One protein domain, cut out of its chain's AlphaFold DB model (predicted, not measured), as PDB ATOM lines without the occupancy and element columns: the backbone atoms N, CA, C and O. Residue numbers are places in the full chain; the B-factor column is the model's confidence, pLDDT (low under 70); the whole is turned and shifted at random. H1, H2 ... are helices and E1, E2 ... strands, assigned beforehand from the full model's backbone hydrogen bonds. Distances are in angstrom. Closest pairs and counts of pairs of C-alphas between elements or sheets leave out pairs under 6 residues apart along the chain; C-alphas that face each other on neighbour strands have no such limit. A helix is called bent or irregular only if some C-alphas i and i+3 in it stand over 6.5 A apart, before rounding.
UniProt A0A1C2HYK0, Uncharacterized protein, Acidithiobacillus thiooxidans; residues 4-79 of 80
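Overview. This is residues 4 to 79 of the 80 residues of an uncharacterized protein of Acidithiobacillus thiooxidans (UniProt A0A1C2HYK0). A two-stranded hairpin, E1 and E2, with the helix H2 packed on it makes a small body, and two arms stick out from it. The longer arm is H3 with the last two printed residues, 58 to 79, and it makes much of the length; the shorter arm is residues 4 to 12 of H1. The printed part has 76 residues, with three named helices and two named strands in the order H1, H2, E1, E2, H3; the sheet, of order E1 - E2, is antiparallel and the class is mostly helix. The whole is only just extended, close to loose, with a radius of gyration of the C-alphas of 17.5 A, and is elongated, spanning 54 by 31 by 27 A.

Arrangement. E1, residues 41 to 46, and E2, residues 49 to 54, form a hairpin of antiparallel neighbours, with 162 degrees between their directions. N 44 and O 51 are within hydrogen-bond range at 2.8 A, as are N 53 and O 42 at 2.8 A. H2, residues 18 to 37, comes nearest to E1 at the C-alphas of Glu 19 and Val 46, 6.4 A apart. Its closest C-alphas to E2 are those of Thr 27 and Leu 53, 7.2 A. H2 has a kink of 37 degrees near residue 31 and is only just irregular, with C-alphas 32 and 35 lying 6.7 A apart. H1, residues 4 to 13, is close to H2 but not clearly touching it: the closest C-alphas, of Ile 13 and Phe 21, are 7.2 A apart. The two run opposite ways at a steep tilt of 66 degrees. H3, residues 58 to 77, has its closest C-alpha to E2 at Pro 58, 7.8 A from that of Thr 52. H3 is apart from H1, H2 and E1. Each O i to N i+4 pair is within hydrogen-bond range in H1 and H3, and 13 of 16 are in H2.

Along the chain. E1 measures 16.2 A from first to last C-alpha and E2 16.9 A. H2 measures 27.2 A, H3 28.8 A and H1 14.5 A. H1 begins at C-alpha 4, (-3.524, 34.553, -26.185). E1 begins at C-alpha 41, (1.154, 15.384, 2.154), and H3 ends at C-alpha 77, (-13.633, 41.565, 21.121).

Size, cuts and confidence. The two C-alphas farthest apart, of Leu 14 and Met 79, are 54.6 A apart. Without the stretches that stand free, the body has 45 residues and spans 32 by 20 by 12 A. The printed part has no cut, and the four links between its named elements are tight. The mean pLDDT of the printed part is 87.5, and residues 76 to 79 are under 70.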
ATOM      1  N   GLU A   4      -4.594  33.645 -26.613       87.38
ATOM      2  CA  GLU A   4      -3.524  34.553 -26.185       87.38
ATOM      3  C   GLU A   4      -3.094  34.325 -24.729       87.38
ATOM      4  O   GLU A   4      -1.903  34.365 -24.426       87.38
ATOM      5  N   ALA A   5      -4.038  34.038 -23.826       85.19
ATOM      6  CA  ALA A   5      -3.720  33.730 -22.434       85.19
ATOM      7  C   ALA A   5      -2.991  32.384 -22.288       85.19
ATOM      8  O   ALA A   5      -2.095  32.264 -21.457       85.19
ATOM      9  N   ILE A   6      -3.350  31.385 -23.105       84.38
ATOM     10  CA  ILE A   6      -2.673  30.078 -23.124       84.38
ATOM     11  C   ILE A   6      -1.231  30.245 -23.619       84.38
ATOM     12  O   ILE A   6      -0.299  29.753 -22.984       84.38
ATOM     13  N   ASP A   7      -1.040  30.985 -24.711       88.88
ATOM     14  CA  ASP A   7       0.279  31.209 -25.306       88.88
ATOM     15  C   ASP A   7       1.190  32.042 -24.392       88.88
ATOM     16  O   ASP A   7       2.395  31.790 -24.308       88.88
ATOM     17  N   ALA A   8       0.630  33.027 -23.681       88.06
ATOM     18  CA  ALA A   8       1.364  33.816 -22.696       88.06
ATOM     19  C   ALA A   8       1.863  32.948 -21.532       88.06
ATOM     20  O   ALA A   8       3.015  33.082 -21.117       88.06
ATOM     21  N   GLU A   9       1.032  32.032 -21.038       83.62
ATOM     22  CA  GLU A   9       1.409  31.142 -19.941       83.62
ATOM     23  C   GLU A   9       2.446  30.101 -20.383       83.62
ATOM     24  O   GLU A   9       3.438  29.880 -19.690       83.62
ATOM     25  N   ALA A  10       2.305  29.548 -21.592       84.69
ATOM     26  CA  ALA A  10       3.295  28.643 -22.171       84.69
ATOM     27  C   ALA A  10       4.681  29.305 -22.294       84.69
ATOM     28  O   ALA A  10       5.697  28.689 -21.973       84.69
ATOM     29  N   ARG A  11       4.740  30.582 -22.696       88.62
ATOM     30  CA  ARG A  11       6.003  31.339 -22.759       88.62
ATOM     31  C   ARG A  11       6.642  31.543 -21.390       88.62
ATOM     32  O   ARG A  11       7.865  31.522 -21.316       88.62
ATOM     33  N   LYS A  12       5.852  31.728 -20.328       84.56
ATOM     34  CA  LYS A  12       6.384  31.822 -18.958       84.56
ATOM     35  C   LYS A  12       7.000  30.501 -18.514       84.56
ATOM     36  O   LYS A  12       8.097  30.507 -17.973       84.56
ATOM     37  N   ILE A  13       6.336  29.381 -18.802       83.75
ATOM     38  CA  ILE A  13       6.838  28.042 -18.462       83.75
ATOM     39  C   ILE A  13       8.161  27.754 -19.184       83.75
ATOM     40  O   ILE A  13       9.071  27.188 -18.594       83.75
ATOM     41  N   LEU A  14       8.317  28.200 -20.436       86.88
ATOM     42  CA  LEU A  14       9.579  28.064 -21.180       86.88
ATOM     43  C   LEU A  14      10.750  28.864 -20.585       86.88
ATOM     44  O   LEU A  14      11.893  28.631 -20.969       86.88
ATOM     45  N   GLN A  15      10.483  29.818 -19.692       91.75
ATOM     46  CA  GLN A  15      11.510  30.603 -19.000       91.75
ATOM     47  C   GLN A  15      11.898  30.010 -17.641       91.75
ATOM     48  O   GLN A  15      12.785  30.547 -16.981       91.75
ATOM     49  N   TRP A  16      11.230  28.943 -17.201       90.44
ATOM     50  CA  TRP A  16      11.508  28.310 -15.920       90.44
ATOM     51  C   TRP A  16      12.839  27.569 -15.934       90.44
ATOM     52  O   TRP A  16      13.261  27.017 -16.952       90.44
ATOM     53  N   SER A  17      13.489  27.535 -14.773       90.56
ATOM     54  CA  SER A  17      14.595  26.612 -14.552       90.56
ATOM     55  C   SER A  17      14.085  25.164 -14.549       90.56
ATOM     56  O   SER A  17      12.896  24.912 -14.330       90.56
ATOM     57  N   ASP A  18      14.982  24.189 -14.732       89.25
ATOM     58  CA  ASP A  18      14.625  22.766 -14.601       89.25
ATOM     59  C   ASP A  18      13.965  22.460 -13.244       89.25
ATOM     60  O   ASP A  18      13.095  21.596 -13.148       89.25
ATOM     61  N   GLU A  19      14.400  23.157 -12.190       89.25
ATOM     62  CA  GLU A  19      13.920  22.977 -10.818       89.25
ATOM     63  C   GLU A  19      12.507  23.524 -10.646       89.25
ATOM     64  O   GLU A  19      11.646  22.825 -10.107       89.25
ATOM     65  N   ASP A  20      12.243  24.724 -11.161       88.88
ATOM     66  CA  ASP A  20      10.911  25.332 -11.141       88.88
ATOM     67  C   ASP A  20       9.929  24.513 -11.982       88.88
ATOM     68  O   ASP A  20       8.797  24.256 -11.569       88.88
ATOM     69  N   PHE A  21      10.382  24.021 -13.139       89.88
ATOM     70  CA  PHE A  21       9.584  23.163 -14.005       89.88
ATOM     71  C   PHE A  21       9.237  21.828 -13.351       89.88
ATOM     72  O   PHE A  21       8.067  21.430 -13.339       89.88
ATOM     73  N   ALA A  22      10.221  21.153 -12.756       90.75
ATOM     74  CA  ALA A  22       9.985  19.921 -12.013       90.75
ATOM     75  C   ALA A  22       9.050  20.157 -10.816       90.75
ATOM     76  O   ALA A  22       8.100  19.398 -10.617       90.75
ATOM     77  N   SER A  23       9.261  21.234 -10.058       90.31
ATOM     78  CA  SER A  23       8.434  21.578  -8.898       90.31
ATOM     79  C   SER A  23       6.991  21.888  -9.298       90.31
ATOM     80  O   SER A  23       6.053  21.392  -8.668       90.31
ATOM     81  N   GLY A  24       6.796  22.628 -10.392       89.81
ATOM     82  CA  GLY A  24       5.483  22.921 -10.960       89.81
ATOM     83  C   GLY A  24       4.749  21.658 -11.412       89.81
ATOM     84  O   GLY A  24       3.599  21.447 -11.024       89.81
ATOM     85  N   LEU A  25       5.417  20.770 -12.158       91.94
ATOM     86  CA  LEU A  25       4.844  19.486 -12.584       91.94
ATOM     87  C   LEU A  25       4.430  18.608 -11.399       91.94
ATOM     88  O   LEU A  25       3.332  18.049 -11.399       91.94
ATOM     89  N   ILE A  26       5.290  18.494 -10.385       93.44
ATOM     90  CA  ILE A  26       5.022  17.665  -9.205       93.44
ATOM     91  C   ILE A  26       3.884  18.260  -8.372       93.44
ATOM     92  O   ILE A  26       3.015  17.520  -7.910       93.44
ATOM     93  N   THR A  27       3.822  19.587  -8.254       91.50
ATOM     94  CA  THR A  27       2.697  20.285  -7.617       91.50
ATOM     95  C   THR A  27       1.390  19.992  -8.342       91.50
ATOM     96  O   THR A  27       0.389  19.637  -7.720       91.50
ATOM     97  N   MET A  28       1.405  20.058  -9.673       92.75
ATOM     98  CA  MET A  28       0.235  19.761 -10.490       92.75
ATOM     99  C   MET A  28      -0.216  18.298 -10.353       92.75
ATOM    100  O   MET A  28      -1.416  18.028 -10.276       92.75
ATOM    101  N   LEU A  29       0.733  17.356 -10.302       93.69
ATOM    102  CA  LEU A  29       0.468  15.937 -10.057       93.69
ATOM    103  C   LEU A  29      -0.149  15.720  -8.671       93.69
ATOM    104  O   LEU A  29      -1.124  14.977  -8.539       93.69
ATOM    105  N   PHE A  30       0.399  16.373  -7.647       93.88
ATOM    106  CA  PHE A  30      -0.113  16.280  -6.288       93.88
ATOM    107  C   PHE A  30      -1.569  16.745  -6.215       93.88
ATOM    108  O   PHE A  30      -2.432  15.951  -5.848       93.88
ATOM    109  N   LEU A  31      -1.850  17.976  -6.652       91.00
ATOM    110  CA  LEU A  31      -3.177  18.590  -6.544       91.00
ATOM    111  C   LEU A  31      -4.246  17.856  -7.362       91.00
ATOM    112  O   LEU A  31      -5.371  17.678  -6.907       91.00
ATOM    113  N   ASN A  32      -3.912  17.412  -8.576       94.06
ATOM    114  CA  ASN A  32      -4.920  16.857  -9.484       94.06
ATOM    115  C   ASN A  32      -5.075  15.338  -9.387       94.06
ATOM    116  O   ASN A  32      -6.093  14.802  -9.826       94.06
ATOM    117  N   VAL A  33      -4.072  14.623  -8.867       94.75
ATOM    118  CA  VAL A  33      -4.064  13.154  -8.887       94.75
ATOM    119  C   VAL A  33      -3.922  12.560  -7.496       94.75
ATOM    120  O   VAL A  33      -4.674  11.649  -7.158       94.75
ATOM    121  N   LEU A  34      -2.964  13.027  -6.696       94.25
ATOM    122  CA  LEU A  34      -2.635  12.380  -5.422       94.25
ATOM    123  C   LEU A  34      -3.558  12.834  -4.289       94.25
ATOM    124  O   LEU A  34      -4.086  11.994  -3.559       94.25
ATOM    125  N   GLU A  35      -3.804  14.137  -4.180       92.88
ATOM    126  CA  GLU A  35      -4.675  14.717  -3.157       92.88
ATOM    127  C   GLU A  35      -6.122  14.196  -3.261       92.88
ATOM    128  O   GLU A  35      -6.644  13.712  -2.249       92.88
ATOM    129  N   PRO A  36      -6.755  14.130  -4.454       94.38
ATOM    130  CA  PRO A  36      -8.085  13.535  -4.601       94.38
ATOM    131  C   PRO A  36      -8.134  12.040  -4.261       94.38
ATOM    132  O   PRO A  36      -9.193  11.512  -3.930       94.38
ATOM    133  N   LYS A  37      -6.991  11.343  -4.316       95.69
ATOM    134  CA  LYS A  37      -6.854   9.933  -3.914       95.69
ATOM    135  C   LYS A  37      -6.582   9.750  -2.421       95.69
ATOM    136  O   LYS A  37      -6.418   8.620  -1.969       95.69
ATOM    137  N   GLY A  38      -6.557  10.838  -1.654       93.94
ATOM    138  CA  GLY A  38      -6.417  10.818  -0.202       93.94
ATOM    139  C   GLY A  38      -4.994  11.030   0.306       93.94
ATOM    140  O   GLY A  38      -4.798  10.994   1.519       93.94
ATOM    141  N   ILE A  39      -4.011  11.287  -0.564       93.50
ATOM    142  CA  ILE A  39      -2.662  11.663  -0.123       93.50
ATOM    143  C   ILE A  39      -2.704  13.096   0.414       93.50
ATOM    144  O   ILE A  39      -2.989  14.033  -0.322       93.50
ATOM    145  N   LYS A  40      -2.444  13.268   1.711       91.44
ATOM    146  CA  LYS A  40      -2.557  14.569   2.398       91.44
ATOM    147  C   LYS A  40      -1.283  15.402   2.381       91.44
ATOM    148  O   LYS A  40      -1.334  16.611   2.593       91.44
ATOM    149  N   GLU A  41      -0.155  14.756   2.126       93.12
ATOM    150  CA  GLU A  41       1.154  15.384   2.154       93.12
ATOM    151  C   GLU A  41       2.098  14.683   1.180       93.12
ATOM    152  O   GLU A  41       2.046  13.461   1.018       93.12
ATOM    153  N   LEU A  42       2.964  15.464   0.540       92.06
ATOM    154  CA  LEU A  42       4.046  14.968  -0.298       92.06
ATOM    155  C   LEU A  42       5.293  15.819  -0.062       92.06
ATOM    156  O   LEU A  42       5.280  17.015  -0.337       92.06
ATOM    157  N   THR A  43       6.373  15.197   0.405       92.81
ATOM    158  CA  THR A  43       7.694  15.836   0.455       92.81
ATOM    159  C   THR A  43       8.503  15.408  -0.760       92.81
ATOM    160  O   THR A  43       8.598  14.220  -1.070       92.81
ATOM    161  N   VAL A  44       9.063  16.390  -1.455       91.38
ATOM    162  CA  VAL A  44       9.729  16.232  -2.743       91.38
ATOM    163  C   VAL A  44      11.151  16.753  -2.625       91.38
ATOM    164  O   VAL A  44      11.380  17.824  -2.065       91.38
ATOM    165  N   VAL A  45      12.095  15.999  -3.182       91.38
ATOM    166  CA  VAL A  45      13.489  16.416  -3.338       91.38
ATOM    167  C   VAL A  45      13.757  16.606  -4.828       91.38
ATOM    168  O   VAL A  45      13.650  15.652  -5.600       91.38
ATOM    169  N   VAL A  46      14.085  17.830  -5.236       88.69
ATOM    170  CA  VAL A  46      14.459  18.180  -6.611       88.69
ATOM    171  C   VAL A  46      15.855  18.788  -6.568       88.69
ATOM    172  O   VAL A  46      16.025  19.905  -6.088       88.69
ATOM    173  N   LYS A  47      16.852  18.046  -7.070       86.69
ATOM    174  CA  LYS A  47      18.281  18.395  -6.959       86.69
ATOM    175  C   LYS A  47      18.649  18.730  -5.502       86.69
ATOM    176  O   LYS A  47      18.567  17.839  -4.660       86.69
ATOM    177  N   ASP A  48      18.991  19.986  -5.220       86.25
ATOM    178  CA  ASP A  48      19.414  20.471  -3.899       86.25
ATOM    179  C   ASP A  48      18.271  21.131  -3.100       86.25
ATOM    180  O   ASP A  48      18.485  21.631  -1.995       86.25
ATOM    181  N   SER A  49      17.046  21.116  -3.636       84.25
ATOM    182  CA  SER A  49      15.861  21.717  -3.023       84.25
ATOM    183  C   SER A  49      14.927  20.656  -2.443       84.25
ATOM    184  O   SER A  49      14.649  19.631  -3.070       84.25
ATOM    185  N   VAL A  50      14.393  20.926  -1.250       89.69
ATOM    186  CA  VAL A  50      13.371  20.099  -0.592       89.69
ATOM    187  C   VAL A  50      12.155  20.961  -0.301       89.69
ATOM    188  O   VAL A  50      12.282  22.012   0.325       89.69
ATOM    189  N   PHE A  51      10.976  20.512  -0.722       88.81
ATOM    190  CA  PHE A  51       9.719  21.192  -0.419       88.81
ATOM    191  C   PHE A  51       8.611  20.196  -0.088       88.81
ATOM    192  O   PHE A  51       8.637  19.036  -0.506       88.81
ATOM    193  N   THR A  52       7.630  20.660   0.681       91.81
ATOM    194  CA  THR A  52       6.491  19.860   1.133       91.81
ATOM    195  C   THR A  52       5.203  20.486   0.624       91.81
ATOM    196  O   THR A  52       4.956  21.669   0.832       91.81
ATOM    197  N   LEU A  53       4.375  19.671  -0.020       91.25
ATOM    198  CA  LEU A  53       3.038  20.021  -0.479       91.25
ATOM    199  C   LEU A  53       1.995  19.410   0.456       91.25
ATOM    200  O   LEU A  53       2.157  18.279   0.914       91.25
ATOM    201  N   GLY A  54       0.893  20.126   0.683       88.00
ATOM    202  CA  GLY A  54      -0.255  19.614   1.437       88.00
ATOM    203  C   GLY A  54      -0.325  20.143   2.867       88.00
ATOM    204  O   GLY A  54      -0.145  21.334   3.097       88.00
ATOM    205  N   GLU A  55      -0.667  19.288   3.828       84.12
ATOM    206  CA  GLU A  55      -0.912  19.707   5.219       84.12
ATOM    207  C   GLU A  55       0.350  20.193   5.951       84.12
ATOM    208  O   GLU A  55       0.255  21.103   6.781       84.12
ATOM    209  N   GLY A  56       1.515  19.631   5.619       79.88
ATOM    210  CA  GLY A  56       2.816  20.017   6.162       79.88
ATOM    211  C   GLY A  56       3.457  21.249   5.524       79.88
ATOM    212  O   GLY A  56       4.484  21.701   6.028       79.88
ATOM    213  N   ASP A  57       2.860  21.804   4.464       83.81
ATOM    214  CA  ASP A  57       3.349  23.000   3.771       83.81
ATOM    215  C   ASP A  57       3.503  24.179   4.764       83.81
ATOM    216  O   ASP A  57       2.511  24.601   5.381       83.81
ATOM    217  N   PRO A  58       4.728  24.711   4.962       79.19
ATOM    218  CA  PRO A  58       4.993  25.787   5.914       79.19
ATOM    219  C   PRO A  58       4.136  27.037   5.700       79.19
ATOM    220  O   PRO A  58       3.717  27.654   6.685       79.19
ATOM    221  N   GLU A  59       3.838  27.402   4.450       79.56
ATOM    222  CA  GLU A  59       3.037  28.588   4.140       79.56
ATOM    223  C   GLU A  59       1.578  28.368   4.527       79.56
ATOM    224  O   GLU A  59       1.017  29.156   5.292       79.56
ATOM    225  N   LYS A  60       0.989  27.233   4.129       76.50
ATOM    226  CA  LYS A  60      -0.379  26.869   4.537       76.50
ATOM    227  C   LYS A  60      -0.516  26.760   6.052       76.50
ATOM    228  O   LYS A  60      -1.554  27.111   6.620       76.50
ATOM    229  N   ARG A  61       0.516  26.261   6.737       81.06
ATOM    230  CA  ARG A  61       0.544  26.198   8.206       81.06
ATOM    231  C   ARG A  61       0.569  27.590   8.827       81.06
ATOM    232  O   ARG A  61      -0.155  27.821   9.797       81.06
ATOM    233  N   LEU A  62       1.356  28.509   8.273       83.94
ATOM    234  CA  LEU A  62       1.390  29.899   8.717       83.94
ATOM    235  C   LEU A  62       0.045  30.598   8.481       83.94
ATOM    236  O   LEU A  62      -0.439  31.286   9.376       83.94
ATOM    237  N   GLU A  63      -0.583  30.402   7.321       85.50
ATOM    238  CA  GLU A  63      -1.911  30.949   7.019       85.50
ATOM    239  C   GLU A  63      -2.967  30.453   8.011       85.50
ATOM    240  O   GLU A  63      -3.654  31.263   8.634       85.50
ATOM    241  N   LYS A  64      -3.036  29.137   8.251       84.12
ATOM    242  CA  LYS A  64      -3.951  28.555   9.247       84.12
ATOM    243  C   LYS A  64      -3.720  29.130  10.646       84.12
ATOM    244  O   LYS A  64      -4.685  29.424  11.353       84.12
ATOM    245  N   ALA A  65      -2.461  29.306  11.047       87.12
ATOM    246  CA  ALA A  65      -2.120  29.900  12.337       87.12
ATOM    247  C   ALA A  65      -2.584  31.364  12.438       87.12
ATOM    248  O   ALA A  65      -3.155  31.747  13.458       87.12
ATOM    249  N   LYS A  66      -2.401  32.165  11.379       91.19
ATOM    250  CA  LYS A  66      -2.900  33.549  11.321       91.19
ATOM    251  C   LYS A  66      -4.421  33.602  11.453       91.19
ATOM    252  O   LYS A  66      -4.919  34.326  12.308       91.19
ATOM    253  N   SER A  67      -5.151  32.784  10.692       89.38
ATOM    254  CA  SER A  67      -6.617  32.741  10.767       89.38
ATOM    255  C   SER A  67      -7.126  32.324  12.152       89.38
ATOM    256  O   SER A  67      -8.098  32.892  12.646       89.38
ATOM    257  N   ALA A  68      -6.464  31.367  12.812       89.88
ATOM    258  CA  ALA A  68      -6.819  30.960  14.173       89.88
ATOM    259  C   ALA A  68      -6.614  32.096  15.193       89.88
ATOM    260  O   ALA A  68      -7.455  32.303  16.068       89.88
ATOM    261  N   LEU A  69      -5.523  32.858  15.061       91.75
ATOM    262  CA  LEU A  69      -5.249  34.019  15.911       91.75
ATOM    263  C   LEU A  69      -6.276  35.139  15.705       91.75
ATOM    264  O   LEU A  69      -6.764  35.706  16.681       91.75
ATOM    265  N   GLU A  70      -6.635  35.442  14.458       94.56
ATOM    266  CA  GLU A  70      -7.666  36.438  14.143       94.56
ATOM    267  C   GLU A  70      -9.034  36.044  14.707       94.56
ATOM    268  O   GLU A  70      -9.724  36.876  15.298       94.56
ATOM    269  N   ALA A  71      -9.414  34.768  14.585       90.69
ATOM    270  CA  ALA A  71     -10.659  34.257  15.151       90.69
ATOM    271  C   ALA A  71     -10.716  34.446  16.677       90.69
ATOM    272  O   ALA A  71     -11.728  34.911  17.203       90.69
ATOM    273  N   GLU A  72      -9.620  34.156  17.381       89.25
ATOM    274  CA  GLU A  72      -9.518  34.326  18.835       89.25
ATOM    275  C   GLU A  72      -9.588  35.805  19.252       89.25
ATOM    276  O   GLU A  72     -10.291  36.159  20.203       89.25
ATOM    277  N   LEU A  73      -8.901  36.697  18.530       89.94
ATOM    278  CA  LEU A  73      -8.953  38.142  18.784       89.94
ATOM    279  C   LEU A  73     -10.371  38.698  18.602       89.94
ATOM    280  O   LEU A  73     -10.847  39.463  19.445       89.94
ATOM    281  N   ASN A  74     -11.069  38.265  17.551       86.88
ATOM    282  CA  ASN A  74     -12.447  38.668  17.278       86.88
ATOM    283  C   ASN A  74     -13.430  38.101  18.315       86.88
ATOM    284  O   ASN A  74     -14.333  38.810  18.763       86.88
ATOM    285  N   HIS A  75     -13.235  36.855  18.758       81.81
ATOM    286  CA  HIS A  75     -14.042  36.255  19.820       81.81
ATOM    287  C   HIS A  75     -13.904  37.022  21.146       81.81
ATOM    288  O   HIS A  75     -14.903  37.300  21.810       81.81
ATOM    289  N   ARG A  76     -12.684  37.446  21.499       69.19
ATOM    290  CA  ARG A  76     -12.425  38.273  22.692       69.19
ATOM    291  C   ARG A  76     -12.980  39.691  22.584       69.19
ATOM    292  O   ARG A  76     -13.363  40.258  23.603       69.19
ATOM    293  N   GLY A  77     -13.029  40.257  21.379       67.06
ATOM    294  CA  GLY A  77     -13.633  41.565  21.121       67.06
ATOM    295  C   GLY A  77     -15.144  41.595  21.372       67.06
ATOM    296  O   GLY A  77     -15.640  42.580  21.902       67.06
ATOM    297  N   ASN A  78     -15.852  40.499  21.076       60.34
ATOM    298  CA  ASN A  78     -17.309  40.377  21.247       60.34
ATOM    299  C   ASN A  78     -17.767  40.034  22.679       60.34
ATOM    300  O   ASN A  78     -18.968  39.965  22.930       60.34
ATOM    301  N   MET A  79     -16.837  39.783  23.606       57.28
ATOM    302  CA  MET A  79     -17.127  39.534  25.029       57.28
ATOM    303  C   MET A  79     -16.884  40.763  25.925       57.28
ATOM    304  O   MET A  79     -16.923  40.640  27.151       57.28
TER     305      MET A  79